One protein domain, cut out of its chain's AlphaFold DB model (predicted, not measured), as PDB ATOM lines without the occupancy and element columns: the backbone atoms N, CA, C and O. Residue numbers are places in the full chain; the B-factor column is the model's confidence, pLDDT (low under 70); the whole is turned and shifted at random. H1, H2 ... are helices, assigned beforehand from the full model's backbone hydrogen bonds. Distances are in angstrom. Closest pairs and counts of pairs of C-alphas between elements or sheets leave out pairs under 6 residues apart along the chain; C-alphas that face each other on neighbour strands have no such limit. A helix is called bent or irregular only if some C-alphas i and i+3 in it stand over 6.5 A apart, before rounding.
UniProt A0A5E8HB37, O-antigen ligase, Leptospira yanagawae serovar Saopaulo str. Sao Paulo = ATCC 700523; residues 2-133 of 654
ATOM      1  N   LYS A   2       2.726 -14.043 -29.681       50.03
ATOM      2  CA  LYS A   2       1.933 -15.283 -29.892       50.03
ATOM      3  C   LYS A   2       2.437 -16.520 -29.122       50.03
ATOM      4  O   LYS A   2       1.635 -17.181 -28.484       50.03
ATOM      5  N   GLN A   3       3.744 -16.796 -29.123       47.22
ATOM      6  CA  GLN A   3       4.311 -17.952 -28.400       47.22
ATOM      7  C   GLN A   3       4.167 -17.850 -26.872       47.22
ATOM      8  O   GLN A   3       3.837 -18.833 -26.227       47.22
ATOM      9  N   ARG A   4       4.335 -16.653 -26.284       54.62
ATOM     10  CA  ARG A   4       4.154 -16.445 -24.832       54.62
ATOM     11  C   ARG A   4       2.701 -16.668 -24.390       54.62
ATOM     12  O   ARG A   4       2.476 -17.202 -23.316       54.62
ATOM     13  N   LEU A   5       1.738 -16.300 -25.238       61.06
ATOM     14  CA  LEU A   5       0.305 -16.531 -25.016       61.06
ATOM     15  C   LEU A   5      -0.063 -18.020 -25.045       61.06
ATOM     16  O   LEU A   5      -0.868 -18.457 -24.232       61.06
ATOM     17  N   ILE A   6       0.553 -18.795 -25.944       62.75
ATOM     18  CA  ILE A   6       0.364 -20.253 -26.011       62.75
ATOM     19  C   ILE A   6       0.909 -20.913 -24.740       62.75
ATOM     20  O   ILE A   6       0.183 -21.654 -24.094       62.75
ATOM     21  N   TYR A   7       2.123 -20.559 -24.305       63.47
ATOM     22  CA  TYR A   7       2.690 -21.115 -23.071       63.47
ATOM     23  C   TYR A   7       1.903 -20.741 -21.814       63.47
ATOM     24  O   TYR A   7       1.773 -21.563 -20.913       63.47
ATOM     25  N   PHE A   8       1.359 -19.522 -21.751       68.31
ATOM     26  CA  PHE A   8       0.472 -19.122 -20.661       68.31
ATOM     27  C   PHE A   8      -0.806 -19.969 -20.640       68.31
ATOM     28  O   PHE A   8      -1.222 -20.424 -19.580       68.31
ATOM     29  N   PHE A   9      -1.395 -20.224 -21.811       66.56
ATOM     30  CA  PHE A   9      -2.586 -21.059 -21.937       66.56
ATOM     31  C   PHE A   9      -2.312 -22.527 -21.579       66.56
ATOM     32  O   PHE A   9      -3.088 -23.121 -20.840       66.56
ATOM     33  N   ASP A  10      -1.192 -23.089 -22.033       65.19
ATOM     34  CA  ASP A  10      -0.794 -24.461 -21.704       65.19
ATOM     35  C   ASP A  10      -0.495 -24.613 -20.205       65.19
ATOM     36  O   ASP A  10      -0.910 -25.591 -19.588       65.19
ATOM     37  N   PHE A  11       0.168 -23.626 -19.591       73.56
ATOM     38  CA  PHE A  11       0.390 -23.596 -18.143       73.56
ATOM     39  C   PHE A  11      -0.929 -23.523 -17.369       73.56
ATOM     40  O   PHE A  11      -1.123 -24.272 -16.415       73.56
ATOM     41  N   PHE A  12      -1.851 -22.661 -17.802       76.19
ATOM     42  CA  PHE A  12      -3.187 -22.566 -17.222       76.19
ATOM     43  C   PHE A  12      -3.916 -23.909 -17.344       76.19
ATOM     44  O   PHE A  12      -4.439 -24.415 -16.361       76.19
ATOM     45  N   TYR A  13      -3.871 -24.553 -18.510       73.44
ATOM     46  CA  TYR A  13      -4.488 -25.861 -18.718       73.44
ATOM     47  C   TYR A  13      -3.903 -26.939 -17.791       73.44
ATOM     48  O   TYR A  13      -4.659 -27.664 -17.149       73.44
ATOM     49  N   VAL A  14      -2.573 -27.003 -17.650       75.56
ATOM     50  CA  VAL A  14      -1.897 -27.905 -16.697       75.56
ATOM     51  C   VAL A  14      -2.329 -27.612 -15.260       75.56
ATOM     52  O   VAL A  14      -2.627 -28.542 -14.515       75.56
ATOM     53  N   TYR A  15      -2.383 -26.338 -14.871       80.00
ATOM     54  CA  TYR A  15      -2.768 -25.920 -13.525       80.00
ATOM     55  C   TYR A  15      -4.215 -26.305 -13.200       80.00
ATOM     56  O   TYR A  15      -4.476 -26.936 -12.179       80.00
ATOM     57  N   PHE A  16      -5.155 -26.000 -14.092       76.31
ATOM     58  CA  PHE A  16      -6.557 -26.367 -13.909       76.31
ATOM     59  C   PHE A  16      -6.765 -27.882 -13.936       76.31
ATOM     60  O   PHE A  16      -7.560 -28.393 -13.152       76.31
ATOM     61  N   PHE A  17      -6.020 -28.615 -14.767       77.00
ATOM     62  CA  PHE A  17      -6.048 -30.077 -14.747       77.00
ATOM     63  C   PHE A  17      -5.504 -30.639 -13.424       77.00
ATOM     64  O   PHE A  17      -6.047 -31.593 -12.874       77.00
ATOM     65  N   PHE A  18      -4.463 -30.019 -12.866       80.75
ATOM     66  CA  PHE A  18      -3.925 -30.386 -11.560       80.75
ATOM     67  C   PHE A  18      -4.935 -30.152 -10.426       80.75
ATOM     68  O   PHE A  18      -5.052 -30.997  -9.537       80.75
ATOM     69  N   LEU A  19      -5.720 -29.067 -10.478       81.44
ATOM     70  CA  LEU A  19      -6.783 -28.807  -9.497       81.44
ATOM     71  C   LEU A  19      -7.818 -29.939  -9.432       81.44
ATOM     72  O   LEU A  19      -8.362 -30.181  -8.357       81.44
ATOM     73  N   LEU A  20      -8.034 -30.689 -10.522       76.94
ATOM     74  CA  LEU A  20      -8.969 -31.823 -10.534       76.94
ATOM     75  C   LEU A  20      -8.574 -32.939  -9.567       76.94
ATOM     76  O   LEU A  20      -9.434 -33.681  -9.096       76.94
ATOM     77  N   PHE A  21      -7.285 -33.071  -9.244       78.12
ATOM     78  CA  PHE A  21      -6.864 -34.024  -8.225       78.12
ATOM     79  C   PHE A  21      -7.346 -33.602  -6.838       78.12
ATOM     80  O   PHE A  21      -7.661 -34.462  -6.027       78.12
ATOM     81  N   LEU A  22      -7.437 -32.304  -6.546       79.00
ATOM     82  CA  LEU A  22      -7.725 -31.790  -5.206       79.00
ATOM     83  C   LEU A  22      -9.197 -31.917  -4.783       79.00
ATOM     84  O   LEU A  22      -9.523 -31.500  -3.674       79.00
ATOM     85  N   GLY A  23     -10.054 -32.506  -5.625       71.38
ATOM     86  CA  GLY A  23     -11.470 -32.729  -5.331       71.38
ATOM     87  C   GLY A  23     -11.714 -33.602  -4.104       71.38
ATOM     88  O   GLY A  23     -10.786 -34.212  -3.548       71.38
ATOM     89  N   GLU A  24     -12.978 -33.661  -3.683       69.00
ATOM     90  CA  GLU A  24     -13.389 -34.594  -2.642       69.00
ATOM     91  C   GLU A  24     -13.109 -36.028  -3.073       69.00
ATOM     92  O   GLU A  24     -13.350 -36.436  -4.209       69.00
ATOM     93  N   THR A  25     -12.514 -36.780  -2.154       68.56
ATOM     94  CA  THR A  25     -12.121 -38.155  -2.411       68.56
ATOM     95  C   THR A  25     -12.090 -38.953  -1.122       68.56
ATOM     96  O   THR A  25     -11.565 -38.510  -0.094       68.56
ATOM     97  N   ASN A  26     -12.575 -40.186  -1.216       63.66
ATOM     98  CA  ASN A  26     -12.448 -41.183  -0.160       63.66
ATOM     99  C   ASN A  26     -11.026 -41.785  -0.109       63.66
ATOM    100  O   ASN A  26     -10.710 -42.550   0.797       63.66
ATOM    101  N   GLN A  27     -10.140 -41.432  -1.057       72.00
ATOM    102  CA  GLN A  27      -8.795 -41.997  -1.214       72.00
ATOM    103  C   GLN A  27      -7.684 -40.929  -1.171       72.00
ATOM    104  O   GLN A  27      -6.777 -40.907  -2.008       72.00
ATOM    105  N   LYS A  28      -7.707 -40.053  -0.153       73.81
ATOM    106  CA  LYS A  28      -6.762 -38.921   0.006       73.81
ATOM    107  C   LYS A  28      -5.279 -39.316  -0.075       73.81
ATOM    108  O   LYS A  28      -4.495 -38.605  -0.697       73.81
ATOM    109  N   PHE A  29      -4.881 -40.445   0.516       77.62
ATOM    110  CA  PHE A  29      -3.490 -40.919   0.449       77.62
ATOM    111  C   PHE A  29      -3.110 -41.409  -0.951       77.62
ATOM    112  O   PHE A  29      -2.046 -41.066  -1.454       77.62
ATOM    113  N   PHE A  30      -4.009 -42.142  -1.616       77.44
ATOM    114  CA  PHE A  30      -3.773 -42.620  -2.978       77.44
ATOM    115  C   PHE A  30      -3.629 -41.456  -3.963       77.44
ATOM    116  O   PHE A  30      -2.749 -41.480  -4.820       77.44
ATOM    117  N   ARG A  31      -4.449 -40.409  -3.806       82.50
ATOM    118  CA  ARG A  31      -4.317 -39.154  -4.554       82.50
ATOM    119  C   ARG A  31      -2.910 -38.577  -4.437       82.50
ATOM    120  O   ARG A  31      -2.283 -38.263  -5.446       82.50
ATOM    121  N   ASN A  32      -2.437 -38.407  -3.204       83.62
ATOM    122  CA  ASN A  32      -1.140 -37.794  -2.937       83.62
ATOM    123  C   ASN A  32      -0.008 -38.639  -3.533       83.62
ATOM    124  O   ASN A  32       0.916 -38.082  -4.121       83.62
ATOM    125  N   ASP A  33      -0.127 -39.966  -3.468       83.62
ATOM    126  CA  ASP A  33       0.811 -40.881  -4.114       83.62
ATOM    127  C   ASP A  33       0.787 -40.727  -5.640       83.62
ATOM    128  O   ASP A  33       1.844 -40.619  -6.256       83.62
ATOM    129  N   ALA A  34      -0.390 -40.660  -6.268       84.62
ATOM    130  CA  ALA A  34      -0.523 -40.478  -7.716       84.62
ATOM    131  C   ALA A  34       0.122 -39.168  -8.201       84.62
ATOM    132  O   ALA A  34       0.863 -39.167  -9.189       84.62
ATOM    133  N   ILE A  35      -0.098 -38.068  -7.473       85.31
ATOM    134  CA  ILE A  35       0.546 -36.775  -7.735       85.31
ATOM    135  C   ILE A  35       2.062 -36.869  -7.520       85.31
ATOM    136  O   ILE A  35       2.842 -36.447  -8.377       85.31
ATOM    137  N   GLY A  36       2.485 -37.434  -6.386       85.88
ATOM    138  CA  GLY A  36       3.889 -37.569  -6.010       85.88
ATOM    139  C   GLY A  36       4.675 -38.391  -7.025       85.88
ATOM    140  O   GLY A  36       5.723 -37.948  -7.492       85.88
ATOM    141  N   PHE A  37       4.136 -39.538  -7.448       84.69
ATOM    142  CA  PHE A  37       4.723 -40.349  -8.508       84.69
ATOM    143  C   PHE A  37       4.776 -39.582  -9.835       84.69
ATOM    144  O   PHE A  37       5.831 -39.581 -10.468       84.69
ATOM    145  N   ALA A  38       3.713 -38.871 -10.236       85.06
ATOM    146  CA  ALA A  38       3.722 -38.047 -11.454       85.06
ATOM    147  C   ALA A  38       4.925 -37.094 -11.486       85.06
ATOM    148  O   ALA A  38       5.715 -37.095 -12.433       85.06
ATOM    149  N   LEU A  39       5.075 -36.310 -10.418       85.62
ATOM    150  CA  LEU A  39       6.115 -35.296 -10.293       85.62
ATOM    151  C   LEU A  39       7.503 -35.930 -10.215       85.62
ATOM    152  O   LEU A  39       8.402 -35.512 -10.945       85.62
ATOM    153  N   LEU A  40       7.669 -36.972  -9.395       85.56
ATOM    154  CA  LEU A  40       8.930 -37.697  -9.244       85.56
ATOM    155  C   LEU A  40       9.431 -38.219 -10.595       85.56
ATOM    156  O   LEU A  40      10.574 -37.960 -10.974       85.56
ATOM    157  N   PHE A  41       8.586 -38.924 -11.350       83.88
ATOM    158  CA  PHE A  41       9.002 -39.486 -12.630       83.88
ATOM    159  C   PHE A  41       9.293 -38.411 -13.680       83.88
ATOM    160  O   PHE A  41      10.255 -38.558 -14.434       83.88
ATOM    161  N   VAL A  42       8.521 -37.319 -13.717       85.69
ATOM    162  CA  VAL A  42       8.811 -36.179 -14.602       85.69
ATOM    163  C   VAL A  42      10.170 -35.563 -14.262       85.69
ATOM    164  O   VAL A  42      10.959 -35.309 -15.172       85.69
ATOM    165  N   ILE A  43      10.489 -35.373 -12.977       84.88
ATOM    166  CA  ILE A  43      11.785 -34.836 -12.530       84.88
ATOM    167  C   ILE A  43      12.930 -35.771 -12.937       84.88
ATOM    168  O   ILE A  43      13.905 -35.319 -13.543       84.88
ATOM    169  N   ILE A  44      12.801 -37.076 -12.668       82.88
ATOM    170  CA  ILE A  44      13.796 -38.087 -13.064       82.88
ATOM    171  C   ILE A  44      13.995 -38.067 -14.584       82.88
ATOM    172  O   ILE A  44      15.129 -38.059 -15.069       82.88
ATOM    173  N   TYR A  45      12.902 -38.021 -15.347       83.88
ATOM    174  CA  TYR A  45      12.948 -37.974 -16.802       83.88
ATOM    175  C   TYR A  45      13.666 -36.718 -17.310       83.88
ATOM    176  O   TYR A  45      14.564 -36.829 -18.147       83.88
ATOM    177  N   LEU A  46      13.320 -35.536 -16.789       81.94
ATOM    178  CA  LEU A  46      13.961 -34.272 -17.157       81.94
ATOM    179  C   LEU A  46      15.457 -34.295 -16.842       81.94
ATOM    180  O   LEU A  46      16.260 -33.918 -17.695       81.94
ATOM    181  N   PHE A  47      15.851 -34.811 -15.675       81.94
ATOM    182  CA  PHE A  47      17.256 -34.955 -15.294       81.94
ATOM    183  C   PHE A  47      18.031 -35.855 -16.273       81.94
ATOM    184  O   PHE A  47      19.095 -35.477 -16.771       81.94
ATOM    185  N   VAL A  48      17.478 -37.023 -16.619       77.75
ATOM    186  CA  VAL A  48      18.086 -37.952 -17.591       77.75
ATOM    187  C   VAL A  48      18.139 -37.347 -18.998       77.75
ATOM    188  O   VAL A  48      19.124 -37.535 -19.718       77.75
ATOM    189  N   TYR A  49      17.096 -36.619 -19.401       74.00
ATOM    190  CA  TYR A  49      16.995 -35.984 -20.712       74.00
ATOM    191  C   TYR A  49      18.028 -34.859 -20.879       74.00
ATOM    192  O   TYR A  49      18.737 -34.827 -21.886       74.00
ATOM    193  N   LEU A  50      18.169 -33.993 -19.868       72.50
ATOM    194  CA  LEU A  50      19.145 -32.897 -19.838       72.50
ATOM    195  C   LEU A  50      20.588 -33.413 -19.864       72.50
ATOM    196  O   LEU A  50      21.411 -32.913 -20.631       72.50
ATOM    197  N   ARG A  51      20.894 -34.466 -19.091       71.94
ATOM    198  CA  ARG A  51      22.249 -35.037 -19.004       71.94
ATOM    199  C   ARG A  51      22.739 -35.656 -20.317       71.94
ATOM    200  O   ARG A  51      23.940 -35.719 -20.552       71.94
ATOM    201  N   LYS A  52      21.831 -36.114 -21.186       62.12
ATOM    202  CA  LYS A  52      22.176 -36.752 -22.470       62.12
ATOM    203  C   LYS A  52      22.443 -35.772 -23.620       62.12
ATOM    204  O   LYS A  52      22.687 -36.233 -24.731       62.12
ATOM    205  N   GLY A  53      22.383 -34.457 -23.396       52.75
ATOM    206  CA  GLY A  53      22.796 -33.452 -24.386       52.75
ATOM    207  C   GLY A  53      22.026 -33.472 -25.716       52.75
ATOM    208  O   GLY A  53      22.487 -32.891 -26.700       52.75
ATOM    209  N   LYS A  54      20.858 -34.135 -25.792       53.62
ATOM    210  CA  LYS A  54      20.012 -34.093 -26.995       53.62
ATOM    211  C   LYS A  54      19.498 -32.652 -27.188       53.62
ATOM    212  O   LYS A  54      19.107 -31.997 -26.228       53.62
ATOM    213  N   LYS A  55      19.558 -32.173 -28.441       53.59
ATOM    214  CA  LYS A  55      19.271 -30.803 -28.935       53.59
ATOM    215  C   LYS A  55      18.084 -30.088 -28.254       53.59
ATOM    216  O   LYS A  55      17.138 -30.744 -27.831       53.59
ATOM    217  N   LYS A  56      18.139 -28.738 -28.261       56.44
ATOM    218  CA  LYS A  56      17.123 -27.734 -27.844       56.44
ATOM    219  C   LYS A  56      15.800 -28.344 -27.352       56.44
ATOM    220  O   LYS A  56      15.017 -28.840 -28.159       56.44
ATOM    221  N   LEU A  57      15.550 -28.240 -26.042       61.34
ATOM    222  CA  LEU A  57      14.279 -28.595 -25.399       61.34
ATOM    223  C   LEU A  57      13.108 -28.017 -26.202       61.34
ATOM    224  O   LEU A  57      12.951 -26.798 -26.291       61.34
ATOM    225  N   ASN A  58      12.285 -28.889 -26.784       71.75
ATOM    226  CA  ASN A  58      11.006 -28.458 -27.319       71.75
ATOM    227  C   ASN A  58      10.002 -28.412 -26.163       71.75
ATOM    228  O   ASN A  58       9.431 -29.440 -25.795       71.75
ATOM    229  N   TYR A  59       9.832 -27.226 -25.578       74.00
ATOM    230  CA  TYR A  59       8.964 -26.991 -24.420       74.00
ATOM    231  C   TYR A  59       7.543 -27.521 -24.622       74.00
ATOM    232  O   TYR A  59       6.981 -28.116 -23.708       74.00
ATOM    233  N   GLU A  60       6.998 -27.394 -25.835       72.38
ATOM    234  CA  GLU A  60       5.654 -27.883 -26.156       72.38
ATOM    235  C   GLU A  60       5.546 -29.409 -25.973       72.38
ATOM    236  O   GLU A  60       4.514 -29.915 -25.540       72.38
ATOM    237  N   SER A  61       6.597 -30.165 -26.320       76.06
ATOM    238  CA  SER A  61       6.593 -31.638 -26.246       76.06
ATOM    239  C   SER A  61       6.645 -32.109 -24.795       76.06
ATOM    240  O   SER A  61       6.006 -33.090 -24.424       76.06
ATOM    241  N   ILE A  62       7.383 -31.373 -23.964       80.69
ATOM    242  CA  ILE A  62       7.541 -31.650 -22.535       80.69
ATOM    243  C   ILE A  62       6.263 -31.305 -21.777       80.69
ATOM    244  O   ILE A  62       5.836 -32.084 -20.933       80.69
ATOM    245  N   LEU A  63       5.622 -30.180 -22.098       78.12
ATOM    246  CA  LEU A  63       4.320 -29.829 -21.529       78.12
ATOM    247  C   LEU A  63       3.271 -30.894 -21.854       78.12
ATOM    248  O   LEU A  63       2.544 -31.333 -20.966       78.12
ATOM    249  N   HIS A  64       3.252 -31.388 -23.094       78.75
ATOM    250  CA  HIS A  64       2.357 -32.482 -23.470       78.75
ATOM    251  C   HIS A  64       2.676 -33.789 -22.752       78.75
ATOM    252  O   HIS A  64       1.761 -34.505 -22.357       78.75
ATOM    253  N   LEU A  65       3.955 -34.100 -22.535       83.69
ATOM    254  CA  LEU A  65       4.369 -35.232 -21.705       83.69
ATOM    255  C   LEU A  65       3.856 -35.094 -20.268       83.69
ATOM    256  O   LEU A  65       3.306 -36.055 -19.740       83.69
ATOM    257  N   ILE A  66       3.986 -33.913 -19.661       84.44
ATOM    258  CA  ILE A  66       3.481 -33.641 -18.308       84.44
ATOM    259  C   ILE A  66       1.964 -33.834 -18.261       84.44
ATOM    260  O   ILE A  66       1.480 -34.560 -17.399       84.44
ATOM    261  N   LEU A  67       1.224 -33.264 -19.215       80.94
ATOM    262  CA  LEU A  67      -0.226 -33.459 -19.323       80.94
ATOM    263  C   LEU A  67      -0.593 -34.932 -19.502       80.94
ATOM    264  O   LEU A  67      -1.524 -35.410 -18.869       80.94
ATOM    265  N   THR A  68       0.156 -35.663 -20.324       83.00
ATOM    266  CA  THR A  68      -0.067 -37.089 -20.583       83.00
ATOM    267  C   THR A  68       0.142 -37.929 -19.319       83.00
ATOM    268  O   THR A  68      -0.666 -38.801 -19.017       83.00
ATOM    269  N   VAL A  69       1.202 -37.655 -18.556       86.19
ATOM    270  CA  VAL A  69       1.503 -38.341 -17.289       86.19
ATOM    271  C   VAL A  69       0.478 -37.983 -16.215       86.19
ATOM    272  O   VAL A  69      -0.014 -38.867 -15.521       86.19
ATOM    273  N   LEU A  70       0.103 -36.704 -16.099       84.31
ATOM    274  CA  LEU A  70      -0.954 -36.274 -15.183       84.31
ATOM    275  C   LEU A  70      -2.290 -36.921 -15.542       84.31
ATOM    276  O   LEU A  70      -2.964 -37.418 -14.650       84.31
ATOM    277  N   LEU A  71      -2.653 -36.973 -16.826       82.19
ATOM    278  CA  LEU A  71      -3.868 -37.636 -17.291       82.19
ATOM    279  C   LEU A  71      -3.840 -39.130 -16.959       82.19
ATOM    280  O   LEU A  71      -4.814 -39.642 -16.426       82.19
ATOM    281  N   CYS A  72      -2.716 -39.808 -17.196       81.88
ATOM    282  CA  CYS A  72      -2.548 -41.215 -16.839       81.88
ATOM    283  C   CYS A  72      -2.669 -41.461 -15.327       81.88
ATOM    284  O   CYS A  72      -3.251 -42.443 -14.882       81.88
ATOM    285  N   ASN A  73      -2.111 -40.584 -14.500       83.50
ATOM    286  CA  ASN A  73      -2.190 -40.757 -13.051       83.50
ATOM    287  C   ASN A  73      -3.562 -40.358 -12.514       83.50
ATOM    288  O   ASN A  73      -4.023 -40.936 -11.535       83.50
ATOM    289  N   PHE A  74      -4.237 -39.421 -13.179       78.69
ATOM    290  CA  PHE A  74      -5.624 -39.084 -12.902       78.69
ATOM    291  C   PHE A  74      -6.521 -40.279 -13.209       78.69
ATOM    292  O   PHE A  74      -7.338 -40.641 -12.372       78.69
ATOM    293  N   THR A  75      -6.325 -40.964 -14.340       75.50
ATOM    294  CA  THR A  75      -7.095 -42.171 -14.663       75.50
ATOM    295  C   THR A  75      -6.890 -43.277 -13.630       75.50
ATOM    296  O   THR A  75      -7.876 -43.813 -13.134       75.50
ATOM    297  N   PHE A  76      -5.655 -43.562 -13.203       76.00
ATOM    298  CA  PHE A  76      -5.397 -44.532 -12.127       76.00
ATOM    299  C   PHE A  76      -5.960 -44.114 -10.766       76.00
ATOM    300  O   PHE A  76      -6.528 -44.944 -10.057       76.00
ATOM    301  N   PHE A  77      -5.840 -42.837 -10.402       74.19
ATOM    302  CA  PHE A  77      -6.459 -42.299  -9.193       74.19
ATOM    303  C   PHE A  77      -7.982 -42.465  -9.220       74.19
ATOM    304  O   PHE A  77      -8.573 -42.875  -8.227       74.19
ATOM    305  N   LYS A  78      -8.615 -42.220 -10.368       70.38
ATOM    306  CA  LYS A  78     -10.066 -42.339 -10.521       70.38
ATOM    307  C   LYS A  78     -10.549 -43.782 -10.625       70.38
ATOM    308  O   LYS A  78     -11.582 -44.090 -10.042       70.38
ATOM    309  N   ILE A  79      -9.781 -44.691 -11.231       66.94
ATOM    310  CA  ILE A  79      -9.997 -46.143 -11.074       66.94
ATOM    311  C   ILE A  79      -9.986 -46.501  -9.584       66.94
ATOM    312  O   ILE A  79     -10.802 -47.306  -9.142       66.94
ATOM    313  N   ALA A  80      -9.094 -45.882  -8.803       65.69
ATOM    314  CA  ALA A  80      -9.015 -46.140  -7.373       65.69
ATOM    315  C   ALA A  80     -10.179 -45.588  -6.540       65.69
ATOM    316  O   ALA A  80     -10.484 -46.115  -5.472       65.69
ATOM    317  N   GLU A  81     -10.857 -44.553  -7.032       63.25
ATOM    318  CA  GLU A  81     -12.098 -44.046  -6.443       63.25
ATOM    319  C   GLU A  81     -13.339 -44.832  -6.880       63.25
ATOM    320  O   GLU A  81     -14.253 -44.997  -6.076       63.25
ATOM    321  N   TYR A  82     -13.377 -45.301  -8.136       56.03
ATOM    322  CA  TYR A  82     -14.538 -45.966  -8.748       56.03
ATOM    323  C   TYR A  82     -14.958 -47.224  -7.983       56.03
ATOM    324  O   TYR A  82     -16.152 -47.505  -7.837       56.03
ATOM    325  N   ASP A  83     -13.971 -47.962  -7.479       54.44
ATOM    326  CA  ASP A  83     -14.185 -49.065  -6.557       54.44
ATOM    327  C   ASP A  83     -13.697 -48.636  -5.162       54.44
ATOM    328  O   ASP A  83     -12.556 -48.910  -4.785       54.44
ATOM    329  N   PRO A  84     -14.526 -47.919  -4.369       43.88
ATOM    330  CA  PRO A  84     -14.132 -47.424  -3.045       43.88
ATOM    331  C   PRO A  84     -13.785 -48.562  -2.066       43.88
ATOM    332  O   PRO A  84     -13.281 -48.306  -0.973       43.88
ATOM    333  N   ILE A  85     -14.013 -49.811  -2.481       48.75
ATOM    334  CA  ILE A  85     -13.692 -51.065  -1.804       48.75
ATOM    335  C   ILE A  85     -12.228 -51.486  -2.061       48.75
ATOM    336  O   ILE A  85     -11.801 -52.546  -1.618       48.75
ATOM    337  N   GLN A  86     -11.410 -50.663  -2.726       51.16
ATOM    338  CA  GLN A  86     -10.022 -51.025  -2.994       51.16
ATOM    339  C   GLN A  86      -9.152 -51.110  -1.743       51.16
ATOM    340  O   GLN A  86      -8.897 -50.134  -1.021       51.16
ATOM    341  N   LEU A  87      -8.632 -52.312  -1.539       56.47
ATOM    342  CA  LEU A  87      -7.822 -52.675  -0.384       56.47
ATOM    343  C   LEU A  87      -6.344 -52.497  -0.665       56.47
ATOM    344  O   LEU A  87      -5.930 -52.287  -1.805       56.47
ATOM    345  N   LEU A  88      -5.532 -52.600   0.384       59.81
ATOM    346  CA  LEU A  88      -4.089 -52.383   0.318       59.81
ATOM    347  C   LEU A  88      -3.398 -53.115  -0.857       59.81
ATOM    348  O   LEU A  88      -2.603 -52.465  -1.540       59.81
ATOM    349  N   PRO A  89      -3.730 -54.382  -1.194       55.72
ATOM    350  CA  PRO A  89      -3.125 -55.052  -2.344       55.72
ATOM    351  C   PRO A  89      -3.600 -54.495  -3.690       55.72
ATOM    352  O   PRO A  89      -2.802 -54.409  -4.613       55.72
ATOM    353  N   GLU A  90      -4.864 -54.083  -3.821       57.84
ATOM    354  CA  GLU A  90      -5.401 -53.526  -5.080       57.84
ATOM    355  C   GLU A  90      -4.817 -52.146  -5.327       57.84
ATOM    356  O   GLU A  90      -4.323 -51.858  -6.411       57.84
ATOM    357  N   LYS A  91      -4.750 -51.331  -4.272       67.75
ATOM    358  CA  LYS A  91      -4.051 -50.048  -4.300       67.75
ATOM    359  C   LYS A  91      -2.586 -50.233  -4.670       67.75
ATOM    360  O   LYS A  91      -2.044 -49.422  -5.411       67.75
ATOM    361  N   LEU A  92      -1.933 -51.288  -4.186       70.94
ATOM    362  CA  LEU A  92      -0.551 -51.585  -4.551       70.94
ATOM    363  C   LEU A  92      -0.430 -52.025  -6.017       70.94
ATOM    364  O   LEU A  92       0.447 -51.516  -6.709       70.94
ATOM    365  N   VAL A  93      -1.331 -52.875  -6.523       67.56
ATOM    366  CA  VAL A  93      -1.398 -53.226  -7.955       67.56
ATOM    367  C   VAL A  93      -1.558 -51.975  -8.804       67.56
ATOM    368  O   VAL A  93      -0.774 -51.771  -9.722       67.56
ATOM    369  N   ILE A  94      -2.531 -51.124  -8.480       71.19
ATOM    370  CA  ILE A  94      -2.847 -49.918  -9.250       71.19
ATOM    371  C   ILE A  94      -1.684 -48.919  -9.182       71.19
ATOM    372  O   ILE A  94      -1.341 -48.294 -10.180       71.19
ATOM    373  N   LYS A  95      -0.995 -48.804  -8.040       76.19
ATOM    374  CA  LYS A  95       0.230 -47.994  -7.937       76.19
ATOM    375  C   LYS A  95       1.361 -48.556  -8.793       76.19
ATOM    376  O   LYS A  95       2.046 -47.795  -9.469       76.19
ATOM    377  N   LEU A  96       1.570 -49.872  -8.788       73.31
ATOM    378  CA  LEU A  96       2.613 -50.503  -9.596       73.31
ATOM    379  C   LEU A  96       2.309 -50.410 -11.094       73.31
ATOM    380  O   LEU A  96       3.217 -50.134 -11.878       73.31
ATOM    381  N   THR A  97       1.052 -50.599 -11.502       70.81
ATOM    382  CA  THR A  97       0.618 -50.435 -12.897       70.81
ATOM    383  C   THR A  97       0.764 -48.986 -13.337       70.81
ATOM    384  O   THR A  97       1.286 -48.743 -14.422       70.81
ATOM    385  N   MET A  98       0.442 -48.028 -12.466       76.56
ATOM    386  CA  MET A  98       0.696 -46.605 -12.681       76.56
ATOM    387  C   MET A  98       2.182 -46.296 -12.884       76.56
ATOM    388  O   MET A  98       2.550 -45.626 -13.850       76.56
ATOM    389  N   VAL A  99       3.061 -46.822 -12.029       78.94
ATOM    390  CA  VAL A  99       4.520 -46.683 -12.168       78.94
ATOM    391  C   VAL A  99       5.010 -47.257 -13.501       78.94
ATOM    392  O   VAL A  99       5.747 -46.592 -14.236       78.94
ATOM    393  N   PHE A 100       4.583 -48.473 -13.838       74.50
ATOM    394  CA  PHE A 100       4.960 -49.130 -15.085       74.50
ATOM    395  C   PHE A 100       4.494 -48.338 -16.310       74.50
ATOM    396  O   PHE A 100       5.282 -48.093 -17.226       74.50
ATOM    397  N   TRP A 101       3.239 -47.891 -16.315       75.56
ATOM    398  CA  TRP A 101       2.654 -47.193 -17.454       75.56
ATOM    399  C   TRP A 101       3.263 -45.809 -17.673       75.56
ATOM    400  O   TRP A 101       3.546 -45.429 -18.810       75.56
ATOM    401  N   ASN A 102       3.592 -45.102 -16.591       78.62
ATOM    402  CA  ASN A 102       4.414 -43.899 -16.663       78.62
ATOM    403  C   ASN A 102       5.762 -44.197 -17.328       78.62
ATOM    404  O   ASN A 102       6.155 -43.497 -18.262       78.62
ATOM    405  N   GLY A 103       6.429 -45.289 -16.942       75.44
ATOM    406  CA  GLY A 103       7.638 -45.775 -17.613       75.44
ATOM    407  C   GLY A 103       7.455 -45.996 -19.121       75.44
ATOM    408  O   GLY A 103       8.307 -45.581 -19.913       75.44
ATOM    409  N   VAL A 104       6.325 -46.579 -19.542       71.69
ATOM    410  CA  VAL A 104       5.968 -46.760 -20.962       71.69
ATOM    411  C   VAL A 104       5.793 -45.414 -21.672       71.69
ATOM    412  O   VAL A 104       6.348 -45.230 -22.758       71.69
ATOM    413  N   ILE A 105       5.080 -44.458 -21.070       77.50
ATOM    414  CA  ILE A 105       4.864 -43.112 -21.624       77.50
ATOM    415  C   ILE A 105       6.204 -42.386 -21.810       77.50
ATOM    416  O   ILE A 105       6.479 -41.874 -22.899       77.50
ATOM    417  N   PHE A 106       7.084 -42.406 -20.803       80.00
ATOM    418  CA  PHE A 106       8.418 -41.804 -20.908       80.00
ATOM    419  C   PHE A 106       9.276 -42.478 -21.974       80.00
ATOM    420  O   PHE A 106       9.955 -41.794 -22.743       80.00
ATOM    421  N   TYR A 107       9.233 -43.810 -22.065       73.69
ATOM    422  CA  TYR A 107       9.943 -44.548 -23.106       73.69
ATOM    423  C   TYR A 107       9.456 -44.160 -24.509       73.69
ATOM    424  O   TYR A 107      10.269 -43.963 -25.416       73.69
ATOM    425  N   GLN A 108       8.142 -44.009 -24.691       69.94
ATOM    426  CA  GLN A 108       7.557 -43.593 -25.964       69.94
ATOM    427  C   GLN A 108       7.926 -42.152 -26.319       69.94
ATOM    428  O   GLN A 108       8.313 -41.904 -27.458       69.94
ATOM    429  N   HIS A 109       7.890 -41.218 -25.364       77.88
ATOM    430  CA  HIS A 109       8.342 -39.842 -25.594       77.88
ATOM    431  C   HIS A 109       9.839 -39.775 -25.926       77.88
ATOM    432  O   HIS A 109      10.252 -39.012 -26.793       77.88
ATOM    433  N   TYR A 110      10.667 -40.591 -25.268       73.88
ATOM    434  CA  TYR A 110      12.106 -40.630 -25.533       73.88
ATOM    435  C   TYR A 110      12.443 -41.151 -26.939       73.88
ATOM    436  O   TYR A 110      13.436 -40.728 -27.535       73.88
ATOM    437  N   ARG A 111      11.648 -42.102 -27.448       66.38
ATOM    438  CA  ARG A 111      11.891 -42.786 -28.725       66.38
ATOM    439  C   ARG A 111      11.242 -42.090 -29.919       66.38
ATOM    440  O   ARG A 111      11.818 -42.108 -31.004       66.38
ATOM    441  N   ASN A 112      10.048 -41.536 -29.743       62.19
ATOM    442  CA  ASN A 112       9.248 -41.028 -30.852       62.19
ATOM    443  C   ASN A 112       9.505 -39.536 -31.082       62.19
ATOM    444  O   ASN A 112       9.939 -38.810 -30.189       62.19
ATOM    445  N   SER A 113       9.213 -39.055 -32.292       64.56
ATOM    446  CA  SER A 113       9.217 -37.614 -32.535       64.56
ATOM    447  C   SER A 113       8.131 -36.944 -31.683       64.56
ATOM    448  O   SER A 113       7.078 -37.541 -31.448       64.56
ATOM    449  N   GLY A 114       8.341 -35.690 -31.256       64.12
ATOM    450  CA  GLY A 114       7.338 -34.967 -30.459       64.12
ATOM    451  C   GLY A 114       5.954 -34.975 -31.121       64.12
ATOM    452  O   GLY A 114       4.957 -35.226 -30.460       64.12
ATOM    453  N   LYS A 115       5.906 -34.846 -32.459       62.66
ATOM    454  CA  LYS A 115       4.681 -34.919 -33.280       62.66
ATOM    455  C   LYS A 115       3.930 -36.246 -33.155       62.66
ATOM    456  O   LYS A 115       2.707 -36.217 -33.072       62.66
ATOM    457  N   ASP A 116       4.640 -37.369 -33.140       61.34
ATOM    458  CA  ASP A 116       4.022 -38.695 -33.006       61.34
ATOM    459  C   ASP A 116       3.586 -38.941 -31.559       61.34
ATOM    460  O   ASP A 116       2.527 -39.514 -31.309       61.34
ATOM    461  N   PHE A 117       4.360 -38.434 -30.596       68.81
ATOM    462  CA  PHE A 117       4.004 -38.498 -29.186       68.81
ATOM    463  C   PHE A 117       2.760 -37.664 -28.840       68.81
ATOM    464  O   PHE A 117       1.986 -38.098 -27.996       68.81
ATOM    465  N   TYR A 118       2.486 -36.538 -29.512       68.12
ATOM    466  CA  TYR A 118       1.230 -35.801 -29.279       68.12
ATOM    467  C   TYR A 118      -0.021 -36.652 -29.511       68.12
ATOM    468  O   TYR A 118      -1.018 -36.484 -28.815       68.12
ATOM    469  N   LEU A 119       0.039 -37.551 -30.493       63.75
ATOM    470  CA  LEU A 119      -1.078 -38.403 -30.886       63.75
ATOM    471  C   LEU A 119      -1.127 -39.698 -30.076       63.75
ATOM    472  O   LEU A 119      -2.192 -40.126 -29.647       63.75
ATOM    473  N   LEU A 120       0.033 -40.318 -29.863       64.62
ATOM    474  CA  LEU A 120       0.159 -41.564 -29.110       64.62
ATOM    475  C   LEU A 120       0.025 -41.365 -27.607       64.62
ATOM    476  O   LEU A 120      -0.565 -42.201 -26.935       64.62
ATOM    477  N   GLY A 121       0.606 -40.294 -27.073       67.38
ATOM    478  CA  GLY A 121       0.675 -40.034 -25.641       67.38
ATOM    479  C   GLY A 121      -0.715 -39.950 -25.027       67.38
ATOM    480  O   GLY A 121      -0.996 -40.659 -24.068       67.38
ATOM    481  N   SER A 122      -1.616 -39.176 -25.636       71.38
ATOM    482  CA  SER A 122      -2.995 -39.035 -25.157       71.38
ATOM    483  C   SER A 122      -3.767 -40.357 -25.174       71.38
ATOM    484  O   SER A 122      -4.441 -40.666 -24.198       71.38
ATOM    485  N   LEU A 123      -3.622 -41.171 -26.228       68.44
ATOM    486  CA  LEU A 123      -4.212 -42.515 -26.276       68.44
ATOM    487  C   LEU A 123      -3.624 -43.420 -25.186       68.44
ATOM    488  O   LEU A 123      -4.366 -44.076 -24.461       68.44
ATOM    489  N   LEU A 124      -2.298 -43.411 -25.018       70.25
ATOM    490  CA  LEU A 124      -1.613 -44.187 -23.985       70.25
ATOM    491  C   LEU A 124      -2.076 -43.800 -22.580       70.25
ATOM    492  O   LEU A 124      -2.277 -44.691 -21.771       70.25
ATOM    493  N   ALA A 125      -2.295 -42.521 -22.279       71.00
ATOM    494  CA  ALA A 125      -2.729 -42.092 -20.948       71.00
ATOM    495  C   ALA A 125      -4.116 -42.616 -20.542       71.00
ATOM    496  O   ALA A 125      -4.385 -42.794 -19.354       71.00
ATOM    497  N   ILE A 126      -4.992 -42.868 -21.515       69.19
ATOM    498  CA  ILE A 126      -6.359 -43.338 -21.261       69.19
ATOM    499  C   ILE A 126      -6.414 -44.873 -21.265       69.19
ATOM    500  O   ILE A 126      -7.298 -45.454 -20.644       69.19
ATOM    501  N   ILE A 127      -5.427 -45.548 -21.874       67.81
ATOM    502  CA  ILE A 127      -5.399 -47.012 -21.971       67.81
ATOM    503  C   ILE A 127      -5.617 -47.762 -20.646       67.81
ATOM    504  O   ILE A 127      -6.379 -48.733 -20.632       67.81
ATOM    505  N   PRO A 128      -5.006 -47.338 -19.528       63.91
ATOM    506  CA  PRO A 128      -5.218 -47.993 -18.248       63.91
ATOM    507  C   PRO A 128      -6.671 -48.042 -17.773       63.91
ATOM    508  O   PRO A 128      -7.030 -49.005 -17.092       63.91
ATOM    509  N   CYS A 129      -7.512 -47.072 -18.164       62.06
ATOM    510  CA  CYS A 129      -8.956 -47.126 -17.921       62.06
ATOM    511  C   CYS A 129      -9.590 -48.358 -18.562       62.06
ATOM    512  O   CYS A 129     -10.430 -48.981 -17.928       62.06
ATOM    513  N   PHE A 130      -9.184 -48.732 -19.780       58.38
ATOM    514  CA  PHE A 130      -9.761 -49.881 -20.487       58.38
ATOM    515  C   PHE A 130      -9.426 -51.182 -19.768       58.38
ATOM    516  O   PHE A 130     -10.314 -51.962 -19.457       58.38
ATOM    517  N   VAL A 131      -8.144 -51.387 -19.457       55.25
ATOM    518  CA  VAL A 131      -7.647 -52.646 -18.882       55.25
ATOM    519  C   VAL A 131      -8.124 -52.852 -17.441       55.25
ATOM    520  O   VAL A 131      -8.219 -53.985 -16.984       55.25
ATOM    521  N   SER A 132      -8.399 -51.774 -16.707       53.81
ATOM    522  CA  SER A 132      -8.657 -51.863 -15.264       53.81
ATOM    523  C   SER A 132     -10.137 -51.790 -14.887       53.81
ATOM    524  O   SER A 132     -10.462 -52.083 -13.740       53.81
ATOM    525  N   ASN A 133     -11.034 -51.409 -15.805       51.75
ATOM    526  CA  ASN A 133     -12.464 -51.331 -15.503       51.75
ATOM    527  C   ASN A 133     -13.158 -52.686 -15.668       51.75
ATOM    528  O   ASN A 133     -13.048 -53.331 -16.707       51.75
TER     529      ASN A 133
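AT A GLANCE: This is residues 2 to 133 of the 654 residues of the protein "O-antigen ligase" of Leptospira yanagawae serovar Saopaulo str. Sao Paulo = ATCC 700523 (UniProt A0A5E8HB37). Five long helices run lengthwise, roughly aligned, with H3 in the middle; H2, H3, H4 and H5 make an up-and-down bundle, and H1 lies outside it, packed on part of H3 alone. Within the bundle H2 and H5 are kept on separate sides by H3 and H4, and residues 50 to 56, at the turn from H2 to H3, stick out. The printed part has 132 residues with five named helices, in the order H1, H2, H3, H4, H5, and no named strand; the class is all helix. The whole is compact, with a radius of gyration of the C-alphas of 15.2 A, and its outline is elongated, spanning 47 by 28 by 24 A.

HOW THE PARTS SIT: H3, residues 59 to 82, is the hub, touching four other helices, and its centre is the nearest to the mean of the C-alphas, at 2.9 A. H2, residues 28 to 51, touches H3 and forms a helical hairpin with it; they run opposite ways at a shallow tilt of 24 degrees, and their closest C-alphas, those of Ala 34 and Asn 73, are 5.6 A apart. H4, residues 88 to 111, forms the next hairpin with H3, opposite ways at a shallow tilt of 19 degrees; their closest C-alphas are those of Val 69 and Asn 102, 6.3 A apart. H4 also touches H2, the same way at a shallow tilt of 25 degrees, with the C-alphas of Tyr 45 and Phe 106 closest at 7.2 A. H5, residues 114 to 132, touches H3 with 24 pairs of C-alphas within 8 A; the closest are those of Cys 72 and Ala 125, 4.2 A apart, and the two run the same way at a shallow tilt of 6 degrees. H5 forms a hairpin with H4, opposite ways at a shallow tilt of 17 degrees; H4 touches it with residues 101 to 109 alone, and the C-alphas of His 109 and Phe 117 are closest at 5.8 A. These four helices are the bundle, up and down in that each runs against the one before it in the chain. H1, residues 2 to 22, touches H3, but residues 63 to 74 of H3 alone take part; the closest C-alphas, those of Val 14 and Leu 67, are 6.4 A apart, and the two run the same way at a shallow tilt of 16 degrees. H1 and H2 are close but not clearly touching, with the C-alphas of Phe 21 and Arg 31 closest at 6.8 A; their shallow tilt of 34 degrees is only just short of steep. H1 is apart from H4 and H5, and H2 is apart from H5. Every O i to N i+4 pair is within hydrogen-bond range in H2, H3 and H4, against 14 of 17 in H1 and 8 of 15 in H5.

IN THESE COORDINATES: H3 measures 34.0 A from first to last C-alpha and begins with C-alpha 59 at (8.964, -26.991, -24.420). H2 measures 34.9 A and H4 34.5 A. H1 is 31.2 A long, from C-alpha 2 at (1.933, -15.283, -29.892). H5 is 27.8 A long and ends with C-alpha 132 at (-8.657, -51.863, -15.264). It has a kink of 28 degrees near residue 126 and is only just irregular: C-alphas 125 and 128 are 7.0 A apart.

THE WHOLE: The two C-alphas farthest apart, those of Lys 2 and Pro 89, are 48.6 A apart. The printed part has no cut. The links from H1 to H2, H3 to H4 and H4 to H5 are tight, and the link from H2 to H3, seven residues, is short. Residues 50 to 56, of which 50 and 51 belong to H2, stand free. The mean pLDDT of the printed part is 71.2, and 53 residues are under 70, among them residues 2 to 10, 79 to 91, 111 to 121 and 126 to 133.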